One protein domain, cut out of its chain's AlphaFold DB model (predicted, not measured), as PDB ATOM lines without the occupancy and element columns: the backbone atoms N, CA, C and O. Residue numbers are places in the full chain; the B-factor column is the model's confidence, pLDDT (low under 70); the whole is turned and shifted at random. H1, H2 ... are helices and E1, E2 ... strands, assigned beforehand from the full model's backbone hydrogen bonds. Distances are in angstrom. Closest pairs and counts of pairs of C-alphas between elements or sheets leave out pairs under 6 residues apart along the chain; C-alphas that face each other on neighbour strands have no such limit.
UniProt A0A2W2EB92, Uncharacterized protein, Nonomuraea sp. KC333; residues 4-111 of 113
ATOM      1  N   ILE A   4     171.812 194.436 159.837       90.25
ATOM      2  CA  ILE A   4     173.184 193.975 160.055       90.25
ATOM      3  C   ILE A   4     173.183 192.948 161.173       90.25
ATOM      4  O   ILE A   4     172.660 193.198 162.258       90.25
ATOM      5  N   LEU A   5     173.799 191.799 160.911       92.06
ATOM      6  CA  LEU A   5     174.033 190.801 161.942       92.06
ATOM      7  C   LEU A   5     175.372 191.076 162.627       92.06
ATOM      8  O   LEU A   5     176.425 190.989 162.002       92.06
ATOM      9  N   TRP A   6     175.339 191.360 163.921       92.88
ATOM     10  CA  TRP A   6     176.537 191.557 164.729       92.88
ATOM     11  C   TRP A   6     176.938 190.251 165.411       92.88
ATOM     12  O   TRP A   6     176.176 189.670 166.186       92.88
ATOM     13  N   GLN A   7     178.151 189.774 165.138       93.00
ATOM     14  CA  GLN A   7     178.696 188.603 165.817       93.00
ATOM     15  C   GLN A   7     179.045 188.914 167.270       93.00
ATOM     16  O   GLN A   7     179.370 190.044 167.635       93.00
ATOM     17  N   ARG A   8     179.073 187.867 168.104       93.12
ATOM     18  CA  ARG A   8     179.413 187.991 169.530       93.12
ATOM     19  C   ARG A   8     180.752 188.699 169.761       93.12
ATOM     20  O   ARG A   8     180.876 189.464 170.708       93.12
ATOM     21  N   MET A   9     181.746 188.445 168.906       91.56
ATOM     22  CA  MET A   9     183.046 189.115 169.003       91.56
ATOM     23  C   MET A   9     182.964 190.602 168.656       91.56
ATOM     24  O   MET A   9     183.523 191.395 169.396       91.56
ATOM     25  N   ALA A  10     182.221 190.988 167.615       92.56
ATOM     26  CA  ALA A  10     182.026 192.397 167.279       92.56
ATOM     27  C   ALA A  10     181.341 193.172 168.416       92.56
ATOM     28  O   ALA A  10     181.744 194.288 168.729       92.56
ATOM     29  N   TYR A  11     180.353 192.567 169.085       92.69
ATOM     30  CA  TYR A  11     179.766 193.159 170.290       92.69
ATOM     31  C   TYR A  11     180.786 193.308 171.419       92.69
ATOM     32  O   TYR A  11     180.822 194.349 172.068       92.69
ATOM     33  N   ALA A  12     181.617 192.291 171.656       93.12
ATOM     34  CA  ALA A  12     182.665 192.369 172.668       93.12
ATOM     35  C   ALA A  12     183.687 193.474 172.352       93.12
ATOM     36  O   ALA A  12     184.059 194.216 173.256       93.12
ATOM     37  N   ASP A  13     184.073 193.624 171.081       93.88
ATOM     38  CA  ASP A  13     184.954 194.701 170.627       93.88
ATOM     39  C   ASP A  13     184.324 196.080 170.918       93.88
ATOM     40  O   ASP A  13     184.959 196.929 171.537       93.88
ATOM     41  N   LEU A  14     183.048 196.289 170.561       92.69
ATOM     42  CA  LEU A  14     182.332 197.542 170.847       92.69
ATOM     43  C   LEU A  14     182.262 197.844 172.351       92.69
ATOM     44  O   LEU A  14     182.449 198.986 172.761       92.69
ATOM     45  N   MET A  15     182.007 196.831 173.183       91.56
ATOM     46  CA  MET A  15     181.977 197.007 174.639       91.56
ATOM     47  C   MET A  15     183.360 197.345 175.211       91.56
ATOM     48  O   MET A  15     183.443 198.107 176.171       91.56
ATOM     49  N   ALA A  16     184.439 196.824 174.617       92.19
ATOM     50  CA  ALA A  16     185.807 197.113 175.039       92.19
ATOM     51  C   ALA A  16     186.233 198.564 174.755       92.19
ATOM     52  O   ALA A  16     187.052 199.104 175.494       92.19
ATOM     53  N   ILE A  17     185.650 199.216 173.739       90.88
ATOM     54  CA  ILE A  17     185.889 200.641 173.448       90.88
ATOM     55  C   ILE A  17     185.435 201.520 174.624       90.88
ATOM     56  O   ILE A  17     186.079 202.520 174.938       90.88
ATOM     57  N   GLY A  18     184.313 201.176 175.268       83.06
ATOM     58  CA  GLY A  18     183.797 201.843 176.472       83.06
ATOM     59  C   GLY A  18     183.288 203.284 176.287       83.06
ATOM     60  O   GLY A  18     182.535 203.776 177.125       83.06
ATOM     61  N   GLN A  19     183.644 203.963 175.194       88.56
ATOM     62  CA  GLN A  19     183.200 205.321 174.881       88.56
ATOM     63  C   GLN A  19     181.912 205.308 174.048       88.56
ATOM     64  O   GLN A  19     181.927 205.039 172.846       88.56
ATOM     65  N   SER A  20     180.785 205.649 174.681       88.44
ATOM     66  CA  SER A  20     179.447 205.576 174.075       88.44
ATOM     67  C   SER A  20     179.303 206.362 172.769       88.44
ATOM     68  O   SER A  20     178.602 205.908 171.868       88.44
ATOM     69  N   ALA A  21     179.970 207.514 172.636       87.62
ATOM     70  CA  ALA A  21     179.922 208.327 171.418       87.62
ATOM     71  C   ALA A  21     180.566 207.610 170.218       87.62
ATOM     72  O   ALA A  21     179.963 207.538 169.145       87.62
ATOM     73  N   ILE A  22     181.743 207.004 170.426       89.31
ATOM     74  CA  ILE A  22     182.439 206.204 169.409       89.31
ATOM     75  C   ILE A  22     181.587 204.989 169.029       89.31
ATOM     76  O   ILE A  22     181.343 204.756 167.846       89.31
ATOM     77  N   VAL A  23     181.073 204.252 170.019       91.62
ATOM     78  CA  VAL A  23     180.231 203.065 169.786       91.62
ATOM     79  C   VAL A  23     178.979 203.419 168.984       91.62
ATOM     80  O   VAL A  23     178.691 202.773 167.977       91.62
ATOM     81  N   HIS A  24     178.263 204.473 169.380       90.12
ATOM     82  CA  HIS A  24     177.067 204.929 168.674       90.12
ATOM     83  C   HIS A  24     177.375 205.285 167.216       90.12
ATOM     84  O   HIS A  24     176.644 204.894 166.307       90.12
ATOM     85  N   ARG A  25     178.487 205.984 166.973       89.12
ATOM     86  CA  ARG A  25     178.918 206.332 165.620       89.12
ATOM     87  C   ARG A  25     179.245 205.102 164.774       89.12
ATOM     88  O   ARG A  25     178.831 205.053 163.619       89.12
ATOM     89  N   LEU A  26     179.960 204.128 165.330       91.12
ATOM     90  CA  LEU A  26     180.306 202.885 164.637       91.12
ATOM     91  C   LEU A  26     179.058 202.095 164.244       91.12
ATOM     92  O   LEU A  26     178.949 201.645 163.106       91.12
ATOM     93  N   MET A  27     178.100 201.967 165.165       91.69
ATOM     94  CA  MET A  27     176.836 201.281 164.900       91.69
ATOM     95  C   MET A  27     176.011 202.008 163.836       91.69
ATOM     96  O   MET A  27     175.569 201.381 162.877       91.69
ATOM     97  N   LYS A  28     175.877 203.334 163.948       89.50
ATOM     98  CA  LYS A  28     175.152 204.149 162.968       89.50
ATOM     99  C   LYS A  28     175.774 204.051 161.573       89.50
ATOM    100  O   LYS A  28     175.074 203.805 160.597       89.50
ATOM    101  N   MET A  29     177.097 204.194 161.480       88.00
ATOM    102  CA  MET A  29     177.819 204.080 160.212       88.00
ATOM    103  C   MET A  29     177.650 202.689 159.601       88.00
ATOM    104  O   MET A  29     177.432 202.584 158.392       88.00
ATOM    105  N   ALA A  30     177.704 201.638 160.426       89.38
ATOM    106  CA  ALA A  30     177.447 200.285 159.969       89.38
ATOM    107  C   ALA A  30     176.073 200.206 159.296       89.38
ATOM    108  O   ALA A  30     175.996 199.878 158.116       89.38
ATOM    109  N   GLU A  31     175.012 200.572 160.018       88.38
ATOM    110  CA  GLU A  31     173.619 200.479 159.563       88.38
ATOM    111  C   GLU A  31     173.327 201.296 158.300       88.38
ATOM    112  O   GLU A  31     172.563 200.856 157.440       88.38
ATOM    113  N   GLU A  32     173.945 202.469 158.163       86.44
ATOM    114  CA  GLU A  32     173.717 203.363 157.026       86.44
ATOM    115  C   GLU A  32     174.495 202.948 155.770       86.44
ATOM    116  O   GLU A  32     174.055 203.238 154.655       86.44
ATOM    117  N   THR A  33     175.653 202.293 155.925       83.88
ATOM    118  CA  THR A  33     176.620 202.168 154.821       83.88
ATOM    119  C   THR A  33     177.046 200.748 154.471       83.88
ATOM    120  O   THR A  33     177.447 200.516 153.324       83.88
ATOM    121  N   LEU A  34     176.981 199.798 155.406       86.94
ATOM    122  CA  LEU A  34     177.510 198.457 155.177       86.94
ATOM    123  C   LEU A  34     176.515 197.577 154.435       86.94
ATOM    124  O   LEU A  34     175.415 197.270 154.892       86.94
ATOM    125  N   VAL A  35     176.972 197.093 153.291       84.44
ATOM    126  CA  VAL A  35     176.298 196.100 152.468       84.44
ATOM    127  C   VAL A  35     177.353 195.188 151.869       84.44
ATOM    128  O   VAL A  35     178.461 195.629 151.558       84.44
ATOM    129  N   PHE A  36     177.023 193.907 151.740       80.19
ATOM    130  CA  PHE A  36     177.864 192.954 151.040       80.19
ATOM    131  C   PHE A  36     177.162 192.464 149.758       80.19
ATOM    132  O   PHE A  36     175.995 192.076 149.827       80.19
ATOM    133  N   PRO A  37     177.858 192.429 148.608       78.44
ATOM    134  CA  PRO A  37     179.168 193.042 148.381       78.44
ATOM    135  C   PRO A  37     179.076 194.579 148.467       78.44
ATOM    136  O   PRO A  37     177.976 195.130 148.336       78.44
ATOM    137  N   PRO A  38     180.196 195.287 148.689       78.19
ATOM    138  CA  PRO A  38     180.175 196.742 148.672       78.19
ATOM    139  C   PRO A  38     179.705 197.265 147.312       78.19
ATOM    140  O   PRO A  38     180.089 196.735 146.268       78.19
ATOM    141  N   ARG A  39     178.838 198.286 147.320       72.81
ATOM    142  CA  ARG A  39     178.235 198.842 146.092       72.81
ATOM    143  C   ARG A  39     179.234 199.621 145.245       72.81
ATOM    144  O   ARG A  39     179.137 199.596 144.023       72.81
ATOM    145  N   GLU A  40     180.177 200.292 145.895       65.56
ATOM    146  CA  GLU A  40     181.227 201.075 145.255       65.56
ATOM    147  C   GLU A  40     182.563 200.717 145.909       65.56
ATOM    148  O   GLU A  40     182.636 200.704 147.138       65.56
ATOM    149  N   PRO A  41     183.614 200.415 145.131       57.56
ATOM    150  CA  PRO A  41     184.940 200.190 145.684       57.56
ATOM    151  C   PRO A  41     185.471 201.502 146.275       57.56
ATOM    152  O   PRO A  41     185.944 202.376 145.551       57.56
ATOM    153  N   SER A  42     185.388 201.641 147.597       63.28
ATOM    154  CA  SER A  42     186.087 202.702 148.320       63.28
ATOM    155  C   SER A  42     187.573 202.351 148.450       63.28
ATOM    156  O   SER A  42     187.923 201.191 148.662       63.28
ATOM    157  N   THR A  43     188.465 203.345 148.382       60.69
ATOM    158  CA  THR A  43     189.901 203.171 148.698       60.69
ATOM    159  C   THR A  43     190.133 202.643 150.114       60.69
ATOM    160  O   THR A  43     191.163 202.028 150.397       60.69
ATOM    161  N   ASP A  44     189.142 202.834 150.980       63.28
ATOM    162  CA  ASP A  44     189.162 202.450 152.386       63.28
ATOM    163  C   ASP A  44     188.571 201.056 152.631       63.28
ATOM    164  O   ASP A  44     188.563 200.563 153.765       63.28
ATOM    165  N   GLU A  45     188.081 200.407 151.571       64.88
ATOM    166  CA  GLU A  45     187.529 199.063 151.598       64.88
ATOM    167  C   GLU A  45     188.512 198.066 150.995       64.88
ATOM    168  O   GLU A  45     188.924 198.156 149.843       64.88
ATOM    169  N   ASN A  46     188.911 197.082 151.793       69.31
ATOM    170  CA  ASN A  46     189.878 196.085 151.358       69.31
ATOM    171  C   ASN A  46     189.481 194.698 151.841       69.31
ATOM    172  O   ASN A  46     188.851 194.535 152.883       69.31
ATOM    173  N   TRP A  47     189.904 193.678 151.104       75.62
ATOM    174  CA  TRP A  47     189.742 192.305 151.556       75.62
ATOM    175  C   TRP A  47     190.643 192.023 152.757       75.62
ATOM    176  O   TRP A  47     191.841 192.307 152.736       75.62
ATOM    177  N   VAL A  48     190.071 191.398 153.777       70.62
ATOM    178  CA  VAL A  48     190.816 190.659 154.790       70.62
ATOM    179  C   VAL A  48     191.059 189.261 154.228       70.62
ATOM    180  O   VAL A  48     190.120 188.517 153.918       70.62
ATOM    181  N   VAL A  49     192.334 188.930 154.047       66.19
ATOM    182  CA  VAL A  49     192.780 187.626 153.556       66.19
ATOM    183  C   VAL A  49     193.064 186.746 154.765       66.19
ATOM    184  O   VAL A  49     193.867 187.100 155.617       66.19
ATOM    185  N   GLY A  50     192.372 185.616 154.856       58.97
ATOM    186  CA  GLY A  50     192.701 184.544 155.783       58.97
ATOM    187  C   GLY A  50     193.593 183.497 155.116       58.97
ATOM    188  O   GLY A  50     193.876 183.555 153.919       58.97
ATOM    189  N   LYS A  51     193.955 182.457 155.871       53.62
ATOM    190  CA  LYS A  51     194.816 181.354 155.398       53.62
ATOM    191  C   LYS A  51     194.324 180.640 154.129       53.62
ATOM    192  O   LYS A  51     195.111 179.969 153.476       53.62
ATOM    193  N   GLN A  52     193.034 180.746 153.806       54.00
ATOM    194  CA  GLN A  52     192.399 180.098 152.651       54.00
ATOM    195  C   GLN A  52     191.891 181.101 151.596       54.00
ATOM    196  O   GLN A  52     191.128 180.724 150.713       54.00
ATOM    197  N   GLY A  53     192.304 182.371 151.666       61.72
ATOM    198  CA  GLY A  53     191.920 183.408 150.704       61.72
ATOM    199  C   GLY A  53     191.076 184.530 151.310       61.72
ATOM    200  O   GLY A  53     191.126 184.796 152.507       61.72
ATOM    201  N   LYS A  54     190.330 185.239 150.460       68.50
ATOM    202  CA  LYS A  54     189.514 186.407 150.823       68.50
ATOM    203  C   LYS A  54     188.280 185.976 151.627       68.50
ATOM    204  O   LYS A  54     187.428 185.281 151.088       68.50
ATOM    205  N   VAL A  55     188.187 186.384 152.893       74.81
ATOM    206  CA  VAL A  55     187.152 185.886 153.831       74.81
ATOM    207  C   VAL A  55     186.199 186.964 154.347       74.81
ATOM    208  O   VAL A  55     185.095 186.648 154.783       74.81
ATOM    209  N   ALA A  56     186.609 188.229 154.309       79.94
ATOM    210  CA  ALA A  56     185.819 189.362 154.784       79.94
ATOM    211  C   ALA A  56     186.288 190.657 154.110       79.94
ATOM    212  O   ALA A  56     187.397 190.720 153.583       79.94
ATOM    213  N   TRP A  57     185.467 191.696 154.158       85.81
ATOM    214  CA  TRP A  57     185.861 193.068 153.862       85.81
ATOM    215  C   TRP A  57     186.162 193.804 155.159       85.81
ATOM    216  O   TRP A  57     185.509 193.583 156.177       85.81
ATOM    217  N   ARG A  58     187.150 194.690 155.115       86.38
ATOM    218  CA  ARG A  58     187.340 195.746 156.109       86.38
ATOM    219  C   ARG A  58     186.926 197.069 155.490       86.38
ATOM    220  O   ARG A  58     187.226 197.292 154.322       86.38
ATOM    221  N   ARG A  59     186.316 197.940 156.287       86.12
ATOM    222  CA  ARG A  59     186.022 199.325 155.926       86.12
ATOM    223  C   ARG A  59     186.535 200.258 157.015       86.12
ATOM    224  O   ARG A  59     186.244 200.024 158.190       86.12
ATOM    225  N   ALA A  60     187.304 201.272 156.627       86.38
ATOM    226  CA  ALA A  60     187.697 202.337 157.545       86.38
ATOM    227  C   ALA A  60     186.505 203.252 157.853       86.38
ATOM    228  O   ALA A  60     185.613 203.449 157.020       86.38
ATOM    229  N   VAL A  61     186.493 203.819 159.051       85.06
ATOM    230  CA  VAL A  61     185.489 204.805 159.444       85.06
ATOM    231  C   VAL A  61     185.992 206.185 159.013       85.06
ATOM    232  O   VAL A  61     187.065 206.598 159.445       85.06
ATOM    233  N   PRO A  62     185.261 206.925 158.162       80.19
ATOM    234  CA  PRO A  62     185.706 208.249 157.743       80.19
ATOM    235  C   PRO A  62     185.654 209.228 158.928       80.19
ATOM    236  O   PRO A  62     184.756 209.090 159.768       80.19
ATOM    237  N   PRO A  63     186.549 210.232 158.997       79.00
ATOM    238  CA  PRO A  63     186.480 211.300 159.996       79.00
ATOM    239  C   PRO A  63     185.186 212.108 159.839       79.00
ATOM    240  O   PRO A  63     184.625 212.196 158.748       79.00
ATOM    241  N   SER A  64     184.650 212.658 160.938       70.62
ATOM    242  CA  SER A  64     183.309 213.287 160.893       70.62
ATOM    243  C   SER A  64     183.370 214.704 160.359       70.62
ATOM    244  O   SER A  64     182.344 215.252 159.967       70.62
ATOM    245  N   GLY A  65     184.553 215.320 160.431       60.41
ATOM    246  CA  GLY A  65     184.742 216.745 160.181       60.41
ATOM    247  C   GLY A  65     184.044 217.651 161.205       60.41
ATOM    248  O   GLY A  65     184.165 218.867 161.103       60.41
ATOM    249  N   GLN A  66     183.321 217.085 162.181       56.94
ATOM    250  CA  GLN A  66     182.711 217.801 163.298       56.94
ATOM    251  C   GLN A  66     183.628 217.711 164.523       56.94
ATOM    252  O   GLN A  66     184.095 216.632 164.875       56.94
ATOM    253  N   THR A  67     183.874 218.871 165.129       48.69
ATOM    254  CA  THR A  67     184.837 219.194 166.198       48.69
ATOM    255  C   THR A  67     184.491 218.626 167.583       48.69
ATOM    256  O   THR A  67     184.611 219.340 168.571       48.69
ATOM    257  N   ASP A  68     184.075 217.366 167.668       52.78
ATOM    258  CA  ASP A  68     183.909 216.654 168.942       52.78
ATOM    259  C   ASP A  68     184.755 215.371 168.941       52.78
ATOM    260  O   ASP A  68     185.081 214.843 167.876       52.78
ATOM    261  N   ASP A  69     185.049 214.834 170.134       56.38
ATOM    262  CA  ASP A  69     185.829 213.609 170.442       56.38
ATOM    263  C   ASP A  69     185.428 212.331 169.657       56.38
ATOM    264  O   ASP A  69     185.999 211.254 169.821       56.38
ATOM    265  N   CYS A  70     184.440 212.431 168.774       58.91
ATOM    266  CA  CYS A  70     183.989 211.398 167.861       58.91
ATOM    267  C   CYS A  70     184.998 211.091 166.745       58.91
ATOM    268  O   CYS A  70     184.895 210.019 166.146       58.91
ATOM    269  N   ASP A  71     185.954 211.978 166.442       73.69
ATOM    270  CA  ASP A  71     186.991 211.723 165.425       73.69
ATOM    271  C   ASP A  71     187.882 210.520 165.768       73.69
ATOM    272  O   ASP A  71     188.338 209.836 164.855       73.69
ATOM    273  N   ALA A  72     188.010 210.155 167.048       82.88
ATOM    274  CA  ALA A  72     188.673 208.918 167.466       82.88
ATOM    275  C   ALA A  72     188.003 207.646 166.899       82.88
ATOM    276  O   ALA A  72     188.623 206.589 166.830       82.88
ATOM    277  N   ALA A  73     186.748 207.718 166.436       85.88
ATOM    278  CA  ALA A  73     186.122 206.613 165.712       85.88
ATOM    279  C   ALA A  73     186.804 206.322 164.363       85.88
ATOM    280  O   ALA A  73     186.696 205.198 163.877       85.88
ATOM    281  N   ALA A  74     187.497 207.300 163.768       87.31
ATOM    282  CA  ALA A  74     188.234 207.131 162.514       87.31
ATOM    283  C   ALA A  74     189.446 206.195 162.654       87.31
ATOM    284  O   ALA A  74     189.896 205.615 161.667       87.31
ATOM    285  N   ASP A  75     189.921 205.974 163.883       90.06
ATOM    286  CA  ASP A  75     190.972 205.001 164.175       90.06
ATOM    287  C   ASP A  75     190.460 203.553 164.165       90.06
ATOM    288  O   ASP A  75     191.238 202.622 164.375       90.06
ATOM    289  N   TYR A  76     189.167 203.327 163.913       90.56
ATOM    290  CA  TYR A  76     188.564 202.001 163.897       90.56
ATOM    291  C   TYR A  76     188.193 201.531 162.489       90.56
ATOM    292  O   TYR A  76     187.854 202.294 161.583       90.56
ATOM    293  N   TYR A  77     188.210 200.212 162.334       90.62
ATOM    294  CA  TYR A  77     187.796 199.487 161.146       90.62
ATOM    295  C   TYR A  77     186.665 198.533 161.500       90.62
ATOM    296  O   TYR A  77     186.721 197.836 162.515       90.62
ATOM    297  N   ILE A  78     185.673 198.439 160.618       91.69
ATOM    298  CA  ILE A  78     184.613 197.436 160.722       91.69
ATOM    299  C   ILE A  78     184.925 196.310 159.744       91.69
ATOM    300  O   ILE A  78     185.133 196.544 158.552       91.69
ATOM    301  N   VAL A  79     184.968 195.079 160.252       91.25
ATOM    302  CA  VAL A  79     185.220 193.874 159.455       91.25
ATOM    303  C   VAL A  79     183.922 193.104 159.297       91.25
ATOM    304  O   VAL A  79     183.312 192.702 160.287       91.25
ATOM    305  N   TYR A  80     183.507 192.861 158.059       92.19
ATOM    306  CA  TYR A  80     182.210 192.279 157.727       92.19
ATOM    307  C   TYR A  80     182.302 191.319 156.542       92.19
ATOM    308  O   TYR A  80     183.234 191.361 155.743       92.19
ATOM    309  N   ARG A  81     181.332 190.419 156.423       91.25
ATOM    310  CA  ARG A  81     181.252 189.440 155.335       91.25
ATOM    311  C   ARG A  81     179.822 189.251 154.852       91.25
ATOM    312  O   ARG A  81     178.872 189.731 155.477       91.25
ATOM    313  N   GLU A  82     179.691 188.494 153.772       90.62
ATOM    314  CA  GLU A  82     178.408 187.952 153.347       90.62
ATOM    315  C   GLU A  82     177.793 187.122 154.477       90.62
ATOM    316  O   GLU A  82     178.515 186.330 155.098       90.62
ATOM    317  N   PRO A  83     176.496 187.279 154.778       89.81
ATOM    318  CA  PRO A  83     175.801 186.353 155.655       89.81
ATOM    319  C   PRO A  83     175.797 184.947 155.045       89.81
ATOM    320  O   PRO A  83     175.667 184.770 153.839       89.81
ATOM    321  N   THR A  84     175.934 183.932 155.887       89.12
ATOM    322  CA  THR A  84     175.786 182.532 155.482       89.12
ATOM    323  C   THR A  84     174.316 182.189 155.264       89.12
ATOM    324  O   THR A  84     173.421 182.814 155.838       89.12
ATOM    325  N   ASP A  85     174.055 181.119 154.514       87.25
ATOM    326  CA  ASP A  85     172.711 180.553 154.358       87.25
ATOM    327  C   ASP A  85     172.000 180.308 155.696       87.25
ATOM    328  O   ASP A  85     170.794 180.521 155.821       87.25
ATOM    329  N   GLU A  86     172.734 179.839 156.705       90.06
ATOM    330  CA  GLU A  86     172.184 179.585 158.034       90.06
ATOM    331  C   GLU A  86     171.761 180.887 158.726       90.06
ATOM    332  O   GLU A  86     170.677 180.956 159.308       90.06
ATOM    333  N   GLU A  87     172.576 181.937 158.625       90.50
ATOM    334  CA  GLU A  87     172.267 183.256 159.184       90.50
ATOM    335  C   GLU A  87     171.063 183.893 158.486       90.50
ATOM    336  O   GLU A  87     170.186 184.424 159.173       90.50
ATOM    337  N   TYR A  88     170.956 183.768 157.161       86.75
ATOM    338  CA  TYR A  88     169.778 184.217 156.411       86.75
ATOM    339  C   TYR A  88     168.496 183.501 156.841       86.75
ATOM    340  O   TYR A  88     167.447 184.136 156.967       86.75
ATOM    341  N   ARG A  89     168.563 182.184 157.081       86.12
ATOM    342  CA  ARG A  89     167.406 181.397 157.543       86.12
ATOM    343  C   ARG A  89     166.984 181.763 158.965       86.12
ATOM    344  O   ARG A  89     165.797 181.710 159.261       86.12
ATOM    345  N   LYS A  90     167.934 182.123 159.834       87.69
ATOM    346  CA  LYS A  90     167.673 182.464 161.243       87.69
ATOM    347  C   LYS A  90     167.170 183.894 161.461       87.69
ATOM    348  O   LYS A  90     166.480 184.122 162.445       87.69
ATOM    349  N   ASN A  91     167.517 184.837 160.581       80.50
ATOM    350  CA  ASN A  91     167.289 186.276 160.794       80.50
ATOM    351  C   ASN A  91     166.325 186.908 159.774       80.50
ATOM    352  O   ASN A  91     166.429 188.096 159.488       80.50
ATOM    353  N   ASP A  92     165.408 186.113 159.222       62.88
ATOM    354  CA  ASP A  92     164.303 186.570 158.370       62.88
ATOM    355  C   ASP A  92     164.742 187.418 157.150       62.88
ATOM    356  O   ASP A  92     164.571 188.631 157.090       62.88
ATOM    357  N   ARG A  93     165.383 186.757 156.172       64.81
ATOM    358  CA  ARG A  93     165.588 187.135 154.745       64.81
ATOM    359  C   ARG A  93     166.044 188.560 154.351       64.81
ATOM    360  O   ARG A  93     166.169 188.814 153.154       64.81
ATOM    361  N   HIS A  94     166.405 189.453 155.268       80.06
ATOM    362  CA  HIS A  94     166.805 190.835 154.946       80.06
ATOM    363  C   HIS A  94     168.153 191.259 155.547       80.06
ATOM    364  O   HIS A  94     168.329 192.419 155.917       80.06
ATOM    365  N   LEU A  95     169.130 190.350 155.618       85.56
ATOM    366  CA  LEU A  95     170.479 190.699 156.073       85.56
ATOM    367  C   LEU A  95     171.291 191.407 154.977       85.56
ATOM    368  O   LEU A  95     171.419 190.889 153.872       85.56
ATOM    369  N   ALA A  96     171.869 192.570 155.291       87.94
ATOM    370  CA  ALA A  96     172.804 193.274 154.405       87.94
ATOM    371  C   ALA A  96     174.227 192.706 154.479       87.94
ATOM    372  O   ALA A  96     174.917 192.613 153.466       87.94
ATOM    373  N   CYS A  97     174.687 192.382 155.687       91.12
ATOM    374  CA  CYS A  97     175.990 191.784 155.948       91.12
ATOM    375  C   CYS A  97     176.052 191.223 157.375       91.12
ATOM    376  O   CYS A  97     175.160 191.448 158.197       91.12
ATOM    377  N   THR A  98     177.126 190.488 157.664       93.00
ATOM    378  CA  THR A  98     177.484 190.066 159.022       93.00
ATOM    379  C   THR A  98     178.758 190.774 159.460       93.00
ATOM    380  O   THR A  98     179.809 190.563 158.853       93.00
ATOM    381  N   VAL A  99     178.688 191.581 160.518       93.44
ATOM    382  CA  VAL A  99     179.852 192.218 161.142       93.44
ATOM    383  C   VAL A  99     180.523 191.226 162.082       93.44
ATOM    384  O   VAL A  99     179.926 190.722 163.033       93.44
ATOM    385  N   MET A 100     181.787 190.942 161.793       93.12
ATOM    386  CA  MET A 100     182.600 189.942 162.473       93.12
ATOM    387  C   MET A 100     183.413 190.546 163.614       93.12
ATOM    388  O   MET A 100     183.505 189.926 164.673       93.12
ATOM    389  N   ARG A 101     184.012 191.723 163.385       92.44
ATOM    390  CA  ARG A 101     184.906 192.422 164.319       92.44
ATOM    391  C   ARG A 101     184.809 193.937 164.147       92.44
ATOM    392  O   ARG A 101     184.527 194.415 163.047       92.44
ATOM    393  N   VAL A 102     185.138 194.658 165.209       92.94
ATOM    394  CA  VAL A 102     185.465 196.087 165.185       92.94
ATOM    395  C   VAL A 102     186.863 196.229 165.764       92.94
ATOM    396  O   VAL A 102     187.126 195.711 166.839       92.94
ATOM    397  N   LEU A 103     187.783 196.858 165.042       91.31
ATOM    398  CA  LEU A 103     189.196 196.853 165.423       91.31
ATOM    399  C   LEU A 103     189.779 198.244 165.387       91.31
ATOM    400  O   LEU A 103     189.575 198.960 164.411       91.31
ATOM    401  N   HIS A 104     190.574 198.577 166.395       91.06
ATOM    402  CA  HIS A 104     191.420 199.755 166.327       91.06
ATOM    403  C   HIS A 104     192.543 199.542 165.294       91.06
ATOM    404  O   HIS A 104     192.986 198.415 165.046       91.06
ATOM    405  N   VAL A 105     193.050 200.618 164.693       87.12
ATOM    406  CA  VAL A 105     194.094 200.591 163.655       87.12
ATOM    407  C   VAL A 105     195.353 199.846 164.112       87.12
ATOM    408  O   VAL A 105     195.984 199.146 163.320       87.12
ATOM    409  N   SER A 106     195.675 199.918 165.406       87.00
ATOM    410  CA  SER A 106     196.804 199.201 166.017       87.00
ATOM    411  C   SER A 106     196.625 197.678 166.051       87.00
ATOM    412  O   SER A 106     197.611 196.944 166.102       87.00
ATOM    413  N   GLU A 107     195.391 197.181 166.001       82.69
ATOM    414  CA  GLU A 107     195.065 195.751 166.066       82.69
ATOM    415  C   GLU A 107     194.903 195.127 164.677       82.69
ATOM    416  O   GLU A 107     194.944 193.906 164.518       82.69
ATOM    417  N   LEU A 108     194.780 195.957 163.640       72.62
ATOM    418  CA  LEU A 108     194.534 195.517 162.271       72.62
ATOM    419  C   LEU A 108     195.659 194.630 161.715       72.62
ATOM    420  O   LEU A 108     195.397 193.685 160.969       72.62
ATOM    421  N   GLY A 109     196.904 194.875 162.136       66.12
ATOM    422  CA  GLY A 109     198.064 194.053 161.774       66.12
ATOM    423  C   GLY A 109     197.970 192.595 162.244       66.12
ATOM    424  O   GLY A 109     198.695 191.738 161.742       66.12
ATOM    425  N   GLN A 110     197.061 192.277 163.170       65.38
ATOM    426  CA  GLN A 110     196.823 190.906 163.624       65.38
ATOM    427  C   GLN A 110     195.940 190.100 162.659       65.38
ATOM    428  O   GLN A 110     195.966 188.871 162.710       65.38
ATOM    429  N   LEU A 111     195.181 190.764 161.775       60.62
ATOM    430  CA  LEU A 111     194.305 190.110 160.796       60.62
ATOM    431  C   LEU A 111     194.968 189.836 159.438       60.62
ATOM    432  O   LEU A 111     194.464 189.003 158.691       60.62
TER     433      LEU A 111
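What this domain is: This is residues 4 to 111 of the 113 residues of an uncharacterized protein of Nonomuraea sp. KC333 (UniProt A0A2W2EB92). What does one see first? A strongly twisted sheet of five strands makes the core, with H2 slantwise over E5 and E4 and H1 beside E5. The short helices H3 and H4 lie toward opposite ends of the longest axis, and the hairpin of E2 and E3 forms the sheet's border away from E1. What is it built of? The printed part has 108 residues with four named helices and five named strands, in the order E1 H1 H2 E2 E3 H3 E4 H4 E5, and its class is mixed, helices and strands; the mixed sheet runs E1 E5 E4 E3 E2. How large is it? It is compact, with a radius of gyration of the C-alphas of 13.7 A and spans of 42 by 29 by 27 A.

Where its parts are: Where are the first elements? E1 is residues 4 to 6, with C-alpha 4 at (173.184, 193.975, 160.055); H1 is residues 8 to 17, 14.7 A long, and H2 is residues 20 to 33, 19.8 A long. What follows? E2 is residues 45 to 50, E3 residues 53 to 60, 20.6 A long, H3 residues 69 to 75, E4 residues 76 to 81, 16.9 A long, and H4 residues 85 to 90. Where does the last element end? E5, residues 95 to 104, is 25.0 A long and ends with C-alpha 104 at (191.420, 199.755, 166.327).

How they stand to each other: How do the strands pair? E1 and E5 are parallel, with N 99 and O 5 at 2.8 A; E5 and E4 are antiparallel, with N 79 and O 101 at 2.9 A. E4 and E3 are antiparallel, with N 57 and O 80 at 2.8 A, and so are E3 and E2, a hairpin, with N 48 and O 56 at 2.8 A. E3 bends by 54 degrees at residue 56 and E5 by 53 degrees at residue 100. Where are the helices? H2 and H3 on one face of the sheet make two layers, helices over a sheet; H2 has a height over the sheet of 9.5 A and touches H3, the closest C-alphas being those of Ile 22 and Ala 73, 5.2 A apart. H1 is on the sheet but over none of its strands, its closest C-alphas to E5 being those of Ala 10 and Arg 101, 4.1 A; it only just touches H2, only at the corner, with 3 pairs of C-alphas within 8 A, the closest being Leu 14 and Val 23, 6.0 A. H4 only grazes the sheet, with residues 87 to 89. How do the helix backbones run? In H1, H2 and H4 every O i to N i+4 pair is within hydrogen-bond range; in H3 0 of 3 are, beside 3 of 4 O i to N i+3 pairs.

The domain as a whole: Is there a cut? The printed part has no cut, and its farthest C-alphas, those of Thr 67 and Arg 89, are 42.5 A apart. Is any link long? The link from H2 to E2, 11 residues, is long. Where is confidence low? The pLDDT is under 70 at residues 40 to 46, 49 to 54, 65 to 70, 92 to 93 and 109 to 111.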